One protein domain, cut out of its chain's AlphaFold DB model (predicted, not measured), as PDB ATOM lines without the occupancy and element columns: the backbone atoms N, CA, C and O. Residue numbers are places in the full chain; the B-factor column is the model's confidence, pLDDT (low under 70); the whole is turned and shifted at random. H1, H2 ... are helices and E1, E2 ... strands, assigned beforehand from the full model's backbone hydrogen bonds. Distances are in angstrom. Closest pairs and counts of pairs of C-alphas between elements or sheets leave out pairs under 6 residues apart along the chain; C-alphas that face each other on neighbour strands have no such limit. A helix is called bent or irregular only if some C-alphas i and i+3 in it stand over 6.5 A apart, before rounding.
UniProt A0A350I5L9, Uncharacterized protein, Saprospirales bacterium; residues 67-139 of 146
ATOM      1  N   ASP A  67     -28.998-112.753  39.450       93.94
ATOM      2  CA  ASP A  67     -28.145-113.773  38.849       93.94
ATOM      3  C   ASP A  67     -28.613-114.045  37.410       93.94
ATOM      4  O   ASP A  67     -29.478-113.351  36.869       93.94
ATOM      5  N   THR A  68     -28.039-115.050  36.769       94.25
ATOM      6  CA  THR A  68     -28.522-115.599  35.508       94.25
ATOM      7  C   THR A  68     -29.930-116.173  35.662       94.25
ATOM      8  O   THR A  68     -30.302-116.749  36.688       94.25
ATOM      9  N   GLU A  69     -30.719-116.050  34.599       92.00
ATOM     10  CA  GLU A  69     -32.078-116.591  34.551       92.00
ATOM     11  C   GLU A  69     -32.100-118.118  34.757       92.00
ATOM     12  O   GLU A  69     -32.972-118.646  35.446       92.00
ATOM     13  N   GLU A  70     -31.115-118.832  34.204       92.62
ATOM     14  CA  GLU A  70     -30.986-120.286  34.345       92.62
ATOM     15  C   GLU A  70     -30.734-120.712  35.795       92.62
ATOM     16  O   GLU A  70     -31.374-121.654  36.282       92.62
ATOM     17  N   TYR A  71     -29.838-120.012  36.498       94.00
ATOM     18  CA  TYR A  71     -29.562-120.288  37.903       94.00
ATOM     19  C   TYR A  71     -30.819-120.102  38.749       94.00
ATOM     20  O   TYR A  71     -31.199-121.010  39.488       94.00
ATOM     21  N   LEU A  72     -31.509-118.968  38.589       93.69
ATOM     22  CA  LEU A  72     -32.710-118.668  39.366       93.69
ATOM     23  C   LEU A  72     -33.815-119.694  39.096       93.69
ATOM     24  O   LEU A  72     -34.396-120.226  40.039       93.69
ATOM     25  N   LYS A  73     -34.067-120.046  37.829       91.38
ATOM     26  CA  LYS A  73     -35.045-121.093  37.489       91.38
ATOM     27  C   LYS A  73     -34.689-122.434  38.126       91.38
ATOM     28  O   LYS A  73     -35.572-123.115  38.637       91.38
ATOM     29  N   THR A  74     -33.410-122.799  38.124       94.31
ATOM     30  CA  THR A  74     -32.934-124.047  38.736       94.31
ATOM     31  C   THR A  74     -33.106-124.038  40.253       94.31
ATOM     32  O   THR A  74     -33.572-125.032  40.805       94.31
ATOM     33  N   LEU A  75     -32.769-122.928  40.914       94.56
ATOM     34  CA  LEU A  75     -32.945-122.727  42.352       94.56
ATOM     35  C   LEU A  75     -34.416-122.906  42.753       94.56
ATOM     36  O   LEU A  75     -34.736-123.717  43.622       94.56
ATOM     37  N   LEU A  76     -35.320-122.199  42.071       94.69
ATOM     38  CA  LEU A  76     -36.747-122.252  42.384       94.69
ATOM     39  C   LEU A  76     -37.341-123.639  42.129       94.69
ATOM     40  O   LEU A  76     -38.075-124.159  42.968       94.69
ATOM     41  N   ASP A  77     -36.977-124.264  41.010       93.44
ATOM     42  CA  ASP A  77     -37.501-125.572  40.632       93.44
ATOM     43  C   ASP A  77     -36.990-126.698  41.541       93.44
ATOM     44  O   ASP A  77     -37.772-127.511  42.040       93.44
ATOM     45  N   LYS A  78     -35.670-126.762  41.756       93.31
ATOM     46  CA  LYS A  78     -35.023-127.909  42.404       93.31
ATOM     47  C   LYS A  78     -34.889-127.767  43.909       93.31
ATOM     48  O   LYS A  78     -34.985-128.775  44.602       93.31
ATOM     49  N   GLU A  79     -34.638-126.561  44.408       91.88
ATOM     50  CA  GLU A  79     -34.417-126.348  45.842       91.88
ATOM     51  C   GLU A  79     -35.704-125.932  46.549       91.88
ATOM     52  O   GLU A  79     -36.006-126.452  47.621       91.88
ATOM     53  N   HIS A  80     -36.491-125.035  45.948       92.94
ATOM     54  CA  HIS A  80     -37.717-124.533  46.582       92.94
ATOM     55  C   HIS A  80     -38.971-125.336  46.183       92.94
ATOM     56  O   HIS A  80     -40.009-125.264  46.850       92.94
ATOM     57  N   GLY A  81     -38.898-126.117  45.099       95.25
ATOM     58  CA  GLY A  81     -40.054-126.827  44.545       95.25
ATOM     59  C   GLY A  81     -41.153-125.882  44.049       95.25
ATOM     60  O   GLY A  81     -42.315-126.280  43.949       95.25
ATOM     61  N   GLU A  82     -40.807-124.624  43.775       96.25
ATOM     62  CA  GLU A  82     -41.729-123.599  43.305       96.25
ATOM     63  C   GLU A  82     -41.880-123.688  41.787       96.25
ATOM     64  O   GLU A  82     -40.910-123.814  41.038       96.25
ATOM     65  N   LYS A  83     -43.124-123.618  41.315       94.94
ATOM     66  CA  LYS A  83     -43.464-123.670  39.891       94.94
ATOM     67  C   LYS A  83     -44.022-122.335  39.440       94.94
ATOM     68  O   LYS A  83     -44.669-121.640  40.217       94.94
ATOM     69  N   LEU A  84     -43.784-121.991  38.178       94.31
ATOM     70  CA  LEU A  84     -44.309-120.768  37.584       94.31
ATOM     71  C   LEU A  84     -45.840-120.760  37.675       94.31
ATOM     72  O   LEU A  84     -46.497-121.672  37.177       94.31
ATOM     73  N   LEU A  85     -46.386-119.727  38.308       92.06
ATOM     74  CA  LEU A  85     -47.817-119.478  38.408       92.06
ATOM     75  C   LEU A  85     -48.289-118.573  37.266       92.06
ATOM     76  O   LEU A  85     -49.247-118.911  36.575       92.06
ATOM     77  N   PHE A  86     -47.626-117.433  37.065       90.50
ATOM     78  CA  PHE A  86     -47.901-116.540  35.941       90.50
ATOM     79  C   PHE A  86     -46.715-115.628  35.623       90.50
ATOM     80  O   PHE A  86     -45.819-115.421  36.444       90.50
ATOM     81  N   GLU A  87     -46.768-115.042  34.429       93.25
ATOM     82  CA  GLU A  87     -45.871-113.988  33.968       93.25
ATOM     83  C   GLU A  87     -46.656-112.698  33.730       93.25
ATOM     84  O   GLU A  87     -47.835-112.711  33.364       93.25
ATOM     85  N   ALA A  88     -46.002-111.569  33.961       90.81
ATOM     86  CA  ALA A  88     -46.545-110.239  33.765       90.81
ATOM     87  C   ALA A  88     -45.436-109.293  33.305       90.81
ATOM     88  O   ALA A  88     -44.253-109.577  33.451       90.81
ATOM     89  N   ARG A  89     -45.810-108.123  32.793       89.94
ATOM     90  CA  ARG A  89     -44.869-107.029  32.555       89.94
ATOM     91  C   ARG A  89     -45.095-105.957  33.606       89.94
ATOM     92  O   ARG A  89     -46.219-105.492  33.779       89.94
ATOM     93  N   GLY A  90     -44.035-105.582  34.308       86.06
ATOM     94  CA  GLY A  90     -44.095-104.650  35.424       86.06
ATOM     95  C   GLY A  90     -43.121-103.485  35.297       86.06
ATOM     96  O   GLY A  90     -42.379-103.344  34.323       86.06
ATOM     97  N   LEU A  91     -43.128-102.652  36.336       86.38
ATOM     98  CA  LEU A  91     -42.141-101.606  36.569       86.38
ATOM     99  C   LEU A  91     -41.494-101.826  37.934       86.38
ATOM    100  O   LEU A  91     -42.195-102.002  38.930       86.38
ATOM    101  N   ILE A  92     -40.170-101.726  37.991       84.81
ATOM    102  CA  ILE A  92     -39.418-101.583  39.243       84.81
ATOM    103  C   ILE A  92     -38.678-100.248  39.255       84.81
ATOM    104  O   ILE A  92     -38.457 -99.643  38.210       84.81
ATOM    105  N   PHE A  93     -38.286 -99.776  40.438       84.62
ATOM    106  CA  PHE A  93     -37.432 -98.597  40.571       84.62
ATOM    107  C   PHE A  93     -35.993 -99.039  40.810       84.62
ATOM    108  O   PHE A  93     -35.662 -99.524  41.890       84.62
ATOM    109  N   GLY A  94     -35.150 -98.880  39.793       83.31
ATOM    110  CA  GLY A  94     -33.728 -99.198  39.865       83.31
ATOM    111  C   GLY A  94     -32.890 -97.951  40.108       83.31
ATOM    112  O   GLY A  94     -33.164 -96.886  39.552       83.31
ATOM    113  N   ILE A  95     -31.853 -98.075  40.935       85.69
ATOM    114  CA  ILE A  95     -30.840 -97.031  41.116       85.69
ATOM    115  C   ILE A  95     -29.690 -97.339  40.150       85.69
ATOM    116  O   ILE A  95     -29.116 -98.427  40.243       85.69
ATOM    117  N   PRO A  96     -29.321 -96.422  39.236       81.25
ATOM    118  CA  PRO A  96     -28.212 -96.665  38.325       81.25
ATOM    119  C   PRO A  96     -26.891 -96.903  39.079       81.25
ATOM    120  O   PRO A  96     -26.678 -96.310  40.144       81.25
ATOM    121  N   PRO A  97     -25.967 -97.713  38.528       79.50
ATOM    122  CA  PRO A  97     -24.674 -97.967  39.153       79.50
ATOM    123  C   PRO A  97     -23.937 -96.673  39.525       79.50
ATOM    124  O   PRO A  97     -23.859 -95.731  38.737       79.50
ATOM    125  N   GLY A  98     -23.399 -96.618  40.747       82.69
ATOM    126  CA  GLY A  98     -22.640 -95.466  41.247       82.69
ATOM    127  C   GLY A  98     -23.474 -94.219  41.569       82.69
ATOM    128  O   GLY A  98     -22.900 -93.177  41.884       82.69
ATOM    129  N   ARG A  99     -24.809 -94.291  41.507       83.81
ATOM    130  CA  ARG A  99     -25.695 -93.178  41.872       83.81
ATOM    131  C   ARG A  99     -26.312 -93.392  43.257       83.81
ATOM    132  O   ARG A  99     -26.548 -94.530  43.655       83.81
ATOM    133  N   PRO A 100     -26.582 -92.310  44.004       82.06
ATOM    134  CA  PRO A 100     -27.289 -92.413  45.273       82.06
ATOM    135  C   PRO A 100     -28.805 -92.638  45.060       82.06
ATOM    136  O   PRO A 100     -29.309 -92.392  43.957       82.06
ATOM    137  N   PRO A 101     -29.553 -93.081  46.093       81.50
ATOM    138  CA  PRO A 101     -30.956 -93.497  45.969       81.50
ATOM    139  C   PRO A 101     -31.912 -92.478  45.338       81.50
ATOM    140  O   PRO A 101     -32.879 -92.875  44.692       81.50
ATOM    141  N   GLN A 102     -31.634 -91.173  45.443       80.56
ATOM    142  CA  GLN A 102     -32.464 -90.137  44.816       80.56
ATOM    143  C   GLN A 102     -32.486 -90.177  43.276       80.56
ATOM    144  O   GLN A 102     -33.306 -89.503  42.664       80.56
ATOM    145  N   PHE A 103     -31.603 -90.956  42.644       81.44
ATOM    146  CA  PHE A 103     -31.593 -91.177  41.194       81.44
ATOM    147  C   PHE A 103     -32.332 -92.452  40.778       81.44
ATOM    148  O   PHE A 103     -32.157 -92.897  39.646       81.44
ATOM    149  N   ALA A 104     -33.124 -93.058  41.666       84.06
ATOM    150  CA  ALA A 104     -33.973 -94.183  41.302       84.06
ATOM    151  C   ALA A 104     -34.909 -93.803  40.143       84.06
ATOM    152  O   ALA A 104     -35.601 -92.784  40.198       84.06
ATOM    153  N   GLN A 105     -34.940 -94.629  39.101       81.81
ATOM    154  CA  GLN A 105     -35.756 -94.422  37.906       81.81
ATOM    155  C   GLN A 105     -36.631 -95.648  37.638       81.81
ATOM    156  O   GLN A 105     -36.226 -96.768  37.967       81.81
ATOM    157  N   PRO A 106     -37.833 -95.459  37.061       83.44
ATOM    158  CA  PRO A 106     -38.666 -96.577  36.652       83.44
ATOM    159  C   PRO A 106     -37.978 -97.359  35.528       83.44
ATOM    160  O   PRO A 106     -37.467 -96.783  34.570       83.44
ATOM    161  N   MET A 107     -37.996 -98.679  35.644       83.44
ATOM    162  CA  MET A 107     -37.454 -99.624  34.678       83.44
ATOM    163  C   MET A 107     -38.515-100.675  34.371       83.44
ATOM    164  O   MET A 107     -39.042-101.308  35.287       83.44
ATOM    165  N   GLY A 108     -38.820-100.858  33.085       85.12
ATOM    166  CA  GLY A 108     -39.641-101.976  32.626       85.12
ATOM    167  C   GLY A 108     -38.924-103.297  32.871       85.12
ATOM    168  O   GLY A 108     -37.729-103.403  32.599       85.12
ATOM    169  N   ILE A 109     -39.651-104.280  33.391       89.56
ATOM    170  CA  ILE A 109     -39.110-105.601  33.702       89.56
ATOM    171  C   ILE A 109     -40.179-106.669  33.478       89.56
ATOM    172  O   ILE A 109     -41.362-106.427  33.742       89.56
ATOM    173  N   ASP A 110     -39.771-107.836  32.994       93.81
ATOM    174  CA  ASP A 110     -40.661-108.990  32.931       93.81
ATOM    175  C   ASP A 110     -40.715-109.616  34.329       93.81
ATOM    176  O   ASP A 110     -39.684-109.841  34.956       93.81
ATOM    177  N   ILE A 111     -41.913-109.819  34.862       94.69
ATOM    178  CA  ILE A 111     -42.161-110.345  36.204       94.69
ATOM    179  C   ILE A 111     -42.671-111.774  36.082       94.69
ATOM    180  O   ILE A 111     -43.634-112.031  35.365       94.69
ATOM    181  N   SER A 112     -42.088-112.678  36.856       95.06
ATOM    182  CA  SER A 112     -42.535-114.061  36.981       95.06
ATOM    183  C   SER A 112     -42.847-114.351  38.444       95.06
ATOM    184  O   SER A 112     -42.051-114.033  39.330       95.06
ATOM    185  N   VAL A 113     -44.006-114.950  38.706       94.19
ATOM    186  CA  VAL A 113     -44.397-115.388  40.051       94.19
ATOM    187  C   VAL A 113     -44.340-116.903  40.106       94.19
ATOM    188  O   VAL A 113     -44.989-117.572  39.307       94.19
ATOM    189  N   TYR A 114     -43.582-117.434  41.055       95.56
ATOM    190  CA  TYR A 114     -43.421-118.858  41.314       95.56
ATOM    191  C   TYR A 114     -44.034-119.204  42.663       95.56
ATOM    192  O   TYR A 114     -43.942-118.416  43.600       95.56
ATOM    193  N   VAL A 115     -44.674-120.367  42.759       95.69
ATOM    194  CA  VAL A 115     -45.382-120.810  43.964       95.69
ATOM    195  C   VAL A 115     -45.178-122.304  44.177       95.69
ATOM    196  O   VAL A 115     -45.250-123.095  43.234       95.69
ATOM    197  N   ASN A 116     -44.994-122.706  45.430       95.00
ATOM    198  CA  ASN A 116     -45.159-124.081  45.879       95.00
ATOM    199  C   ASN A 116     -46.472-124.174  46.667       95.00
ATOM    200  O   ASN A 116     -46.561-123.746  47.814       95.00
ATOM    201  N   GLN A 117     -47.515-124.727  46.048       89.62
ATOM    202  CA  GLN A 117     -48.855-124.766  46.651       89.62
ATOM    203  C   GLN A 117     -48.952-125.706  47.860       89.62
ATOM    204  O   GLN A 117     -49.861-125.560  48.669       89.62
ATOM    205  N   ASN A 118     -48.023-126.657  48.000       90.81
ATOM    206  CA  ASN A 118     -48.025-127.585  49.131       90.81
ATOM    207  C   ASN A 118     -47.503-126.917  50.408       90.81
ATOM    208  O   ASN A 118     -47.941-127.257  51.504       90.81
ATOM    209  N   THR A 119     -46.546-125.997  50.270       92.31
ATOM    210  CA  THR A 119     -45.902-125.296  51.392       92.31
ATOM    211  C   THR A 119     -46.404-123.866  51.568       92.31
ATOM    212  O   THR A 119     -46.187-123.275  52.622       92.31
ATOM    213  N   GLY A 120     -47.039-123.292  50.544       91.81
ATOM    214  CA  GLY A 120     -47.405-121.880  50.500       91.81
ATOM    215  C   GLY A 120     -46.213-120.946  50.268       91.81
ATOM    216  O   GLY A 120     -46.352-119.743  50.474       91.81
ATOM    217  N   THR A 121     -45.036-121.445  49.873       95.94
ATOM    218  CA  THR A 121     -43.907-120.561  49.541       95.94
ATOM    219  C   THR A 121     -44.098-119.931  48.169       95.94
ATOM    220  O   THR A 121     -44.707-120.530  47.274       95.94
ATOM    221  N   PHE A 122     -43.601-118.708  48.002       95.69
ATOM    222  CA  PHE A 122     -43.644-118.017  46.725       95.69
ATOM    223  C   PHE A 122     -42.420-117.135  46.496       95.69
ATOM    224  O   PHE A 122     -41.836-116.571  47.426       95.69
ATOM    225  N   THR A 123     -42.113-116.931  45.219       96.00
ATOM    226  CA  THR A 123     -41.078-116.014  44.754       96.00
ATOM    227  C   THR A 123     -41.609-115.126  43.641       96.00
ATOM    228  O   THR A 123     -42.181-115.603  42.664       96.00
ATOM    229  N   VAL A 124     -41.371-113.822  43.759       94.88
ATOM    230  CA  VAL A 124     -41.539-112.851  42.676       94.88
ATOM    231  C   VAL A 124     -40.161-112.537  42.119       94.88
ATOM    232  O   VAL A 124     -39.329-111.934  42.802       94.88
ATOM    233  N   ALA A 125     -39.924-112.935  40.876       94.94
ATOM    234  CA  ALA A 125     -38.698-112.651  40.153       94.94
ATOM    235  C   ALA A 125     -38.937-111.585  39.081       94.94
ATOM    236  O   ALA A 125     -40.010-111.528  38.483       94.94
ATOM    237  N   GLY A 126     -37.933-110.747  38.837       94.19
ATOM    238  CA  GLY A 126     -37.912-109.815  37.715       94.19
ATOM    239  C   GLY A 126     -36.747-110.104  36.781       94.19
ATOM    240  O   GLY A 126     -35.620-110.213  37.255       94.19
ATOM    241  N   THR A 127     -36.996-110.173  35.479       92.56
ATOM    242  CA  THR A 127     -36.008-110.476  34.439       92.56
ATOM    243  C   THR A 127     -35.841-109.300  33.483       92.56
ATOM    244  O   THR A 127     -36.811-108.777  32.931       92.56
ATOM    245  N   ALA A 128     -34.595-108.876  33.277       86.88
ATOM    246  CA  ALA A 128     -34.227-107.843  32.314       86.88
ATOM    247  C   ALA A 128     -32.805-108.083  31.800       86.88
ATOM    248  O   ALA A 128     -31.934-108.490  32.554       86.88
ATOM    249  N   GLY A 129     -32.541-107.793  30.523       81.31
ATOM    250  CA  GLY A 129     -31.168-107.711  30.001       81.31
ATOM    251  C   GLY A 129     -30.289-108.952  30.232       81.31
ATOM    252  O   GLY A 129     -29.079-108.803  30.371       81.31
ATOM    253  N   GLY A 130     -30.886-110.150  30.294       83.75
ATOM    254  CA  GLY A 130     -30.182-111.424  30.496       83.75
ATOM    255  C   GLY A 130     -29.898-111.805  31.955       83.75
ATOM    256  O   GLY A 130     -29.217-112.800  32.188       83.75
ATOM    257  N   TYR A 131     -30.407-111.045  32.927       89.69
ATOM    258  CA  TYR A 131     -30.349-111.382  34.350       89.69
ATOM    259  C   TYR A 131     -31.751-111.435  34.960       89.69
ATOM    260  O   TYR A 131     -32.686-110.796  34.465       89.69
ATOM    261  N   SER A 132     -31.876-112.153  36.072       93.75
ATOM    262  CA  SER A 132     -33.093-112.252  36.869       93.75
ATOM    263  C   SER A 132     -32.796-111.947  38.336       93.75
ATOM    264  O   SER A 132     -31.782-112.373  38.882       93.75
ATOM    265  N   CYS A 133     -33.685-111.205  38.987       92.69
ATOM    266  CA  CYS A 133     -33.565-110.777  40.376       92.69
ATOM    267  C   CYS A 133     -34.723-111.326  41.208       92.69
ATOM    268  O   CYS A 133     -35.870-111.252  40.772       92.69
ATOM    269  N   ILE A 134     -34.451-111.805  42.426       94.12
ATOM    270  CA  ILE A 134     -35.495-112.206  43.385       94.12
ATOM    271  C   ILE A 134     -35.994-110.953  44.106       94.12
ATOM    272  O   ILE A 134     -35.367-110.494  45.055       94.12
ATOM    273  N   ILE A 135     -37.105-110.379  43.642       92.94
ATOM    274  CA  ILE A 135     -37.667-109.128  44.175       92.94
ATOM    275  C   ILE A 135     -38.303-109.370  45.546       92.94
ATOM    276  O   ILE A 135     -38.112-108.580  46.469       92.94
ATOM    277  N   VAL A 136     -39.060-110.461  45.669       92.31
ATOM    278  CA  VAL A 136     -39.719-110.886  46.907       92.31
ATOM    279  C   VAL A 136     -39.641-112.404  46.998       92.31
ATOM    280  O   VAL A 136     -39.862-113.090  46.006       92.31
ATOM    281  N   ASN A 137     -39.376-112.922  48.191       93.12
ATOM    282  CA  ASN A 137     -39.558-114.326  48.534       93.12
ATOM    283  C   ASN A 137     -40.300-114.394  49.874       93.12
ATOM    284  O   ASN A 137     -40.040-113.575  50.759       93.12
ATOM    285  N   GLY A 138     -41.254-115.312  50.001       93.75
ATOM    286  CA  GLY A 138     -42.112-115.379  51.175       93.75
ATOM    287  C   GLY A 138     -42.855-116.700  51.330       93.75
ATOM    288  O   GLY A 138     -42.675-117.646  50.564       93.75
ATOM    289  N   THR A 139     -43.693-116.737  52.359       94.69
ATOM    290  CA  THR A 139     -44.525-117.873  52.770       94.69
ATOM    291  C   THR A 139     -45.998-117.474  52.788       94.69
ATOM    292  O   THR A 139     -46.338-116.323  52.512       94.69
TER     293      THR A 139
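Overview. This is residues 67 to 139 of the 146 residues of an uncharacterized protein of Saprospirales bacterium (UniProt A0A350I5L9). One strongly twisted sheet of four strands has a single helix, H1, over one face and its other face bare. E1 and E2 are long, bent strands, and the loop joining them, residues 95 to 104, lies at one end of the long axis, with the turn from E2 to E3 at the other. The printed part has 73 residues, in the order H1, E1, E2, E3, E4; the sheet's order is E1 - E2 - E3 - E4, all antiparallel, and the class is mixed, helices and strands. It is only just compact, close to loose, with a radius of gyration of the C-alphas of 13.4 A and spans of 41 by 20 by 19 A.

Arrangement. Residues 67 to 68 pair, antiparallel, with residues 131 to 132 of E4, residues 131 to 138. H1, residues 69 to 79, is on the sheet at a height over the sheet of 8.6 A; its closest C-alphas to E4 are those of Glu 69 and Ser 132, 5.0 A apart. It lies over E3, residues 121 to 128, and only just over E2, residues 105 to 116, on which 3 of its C-alphas fall. It runs along the strands, at 5 degrees to E3 on the local plane. Every O i to N i+4 pair in H1 is within hydrogen-bond range. E1, residues 83 to 94, bends by 80 degrees at residue 86, and E2 by 65 degrees at residue 108. The four strands form a meander, each the antiparallel neighbour of the one before. Within hydrogen-bond range are N 88 and O 111 in the hairpin E1 and E2, 2.8 A; N 112 and O 125 in the hairpin E2 and E3, 2.9 A; and N 133 and O 126 in the hairpin E3 and E4, 2.8 A. The edge strands E1 and E4 are apart.

Along the chain. H1 begins at C-alpha 69, (-32.078, -116.591, 34.551), and is 15.1 A long from first to last C-alpha. E1 spans 26.3 A, E2 32.1 A, E3 23.5 A and E4 20.9 A, ending at C-alpha 138, (-42.112, -115.379, 51.175).

Size, cuts and confidence. The C-alphas of Gly 98 and Asn 118 are the two farthest apart, 41.7 A. The printed part has no cut; no link is long, and that from E1 to E2, 10 residues, is short. The mean pLDDT of the printed part is 90.4, and no printed residue is under 70.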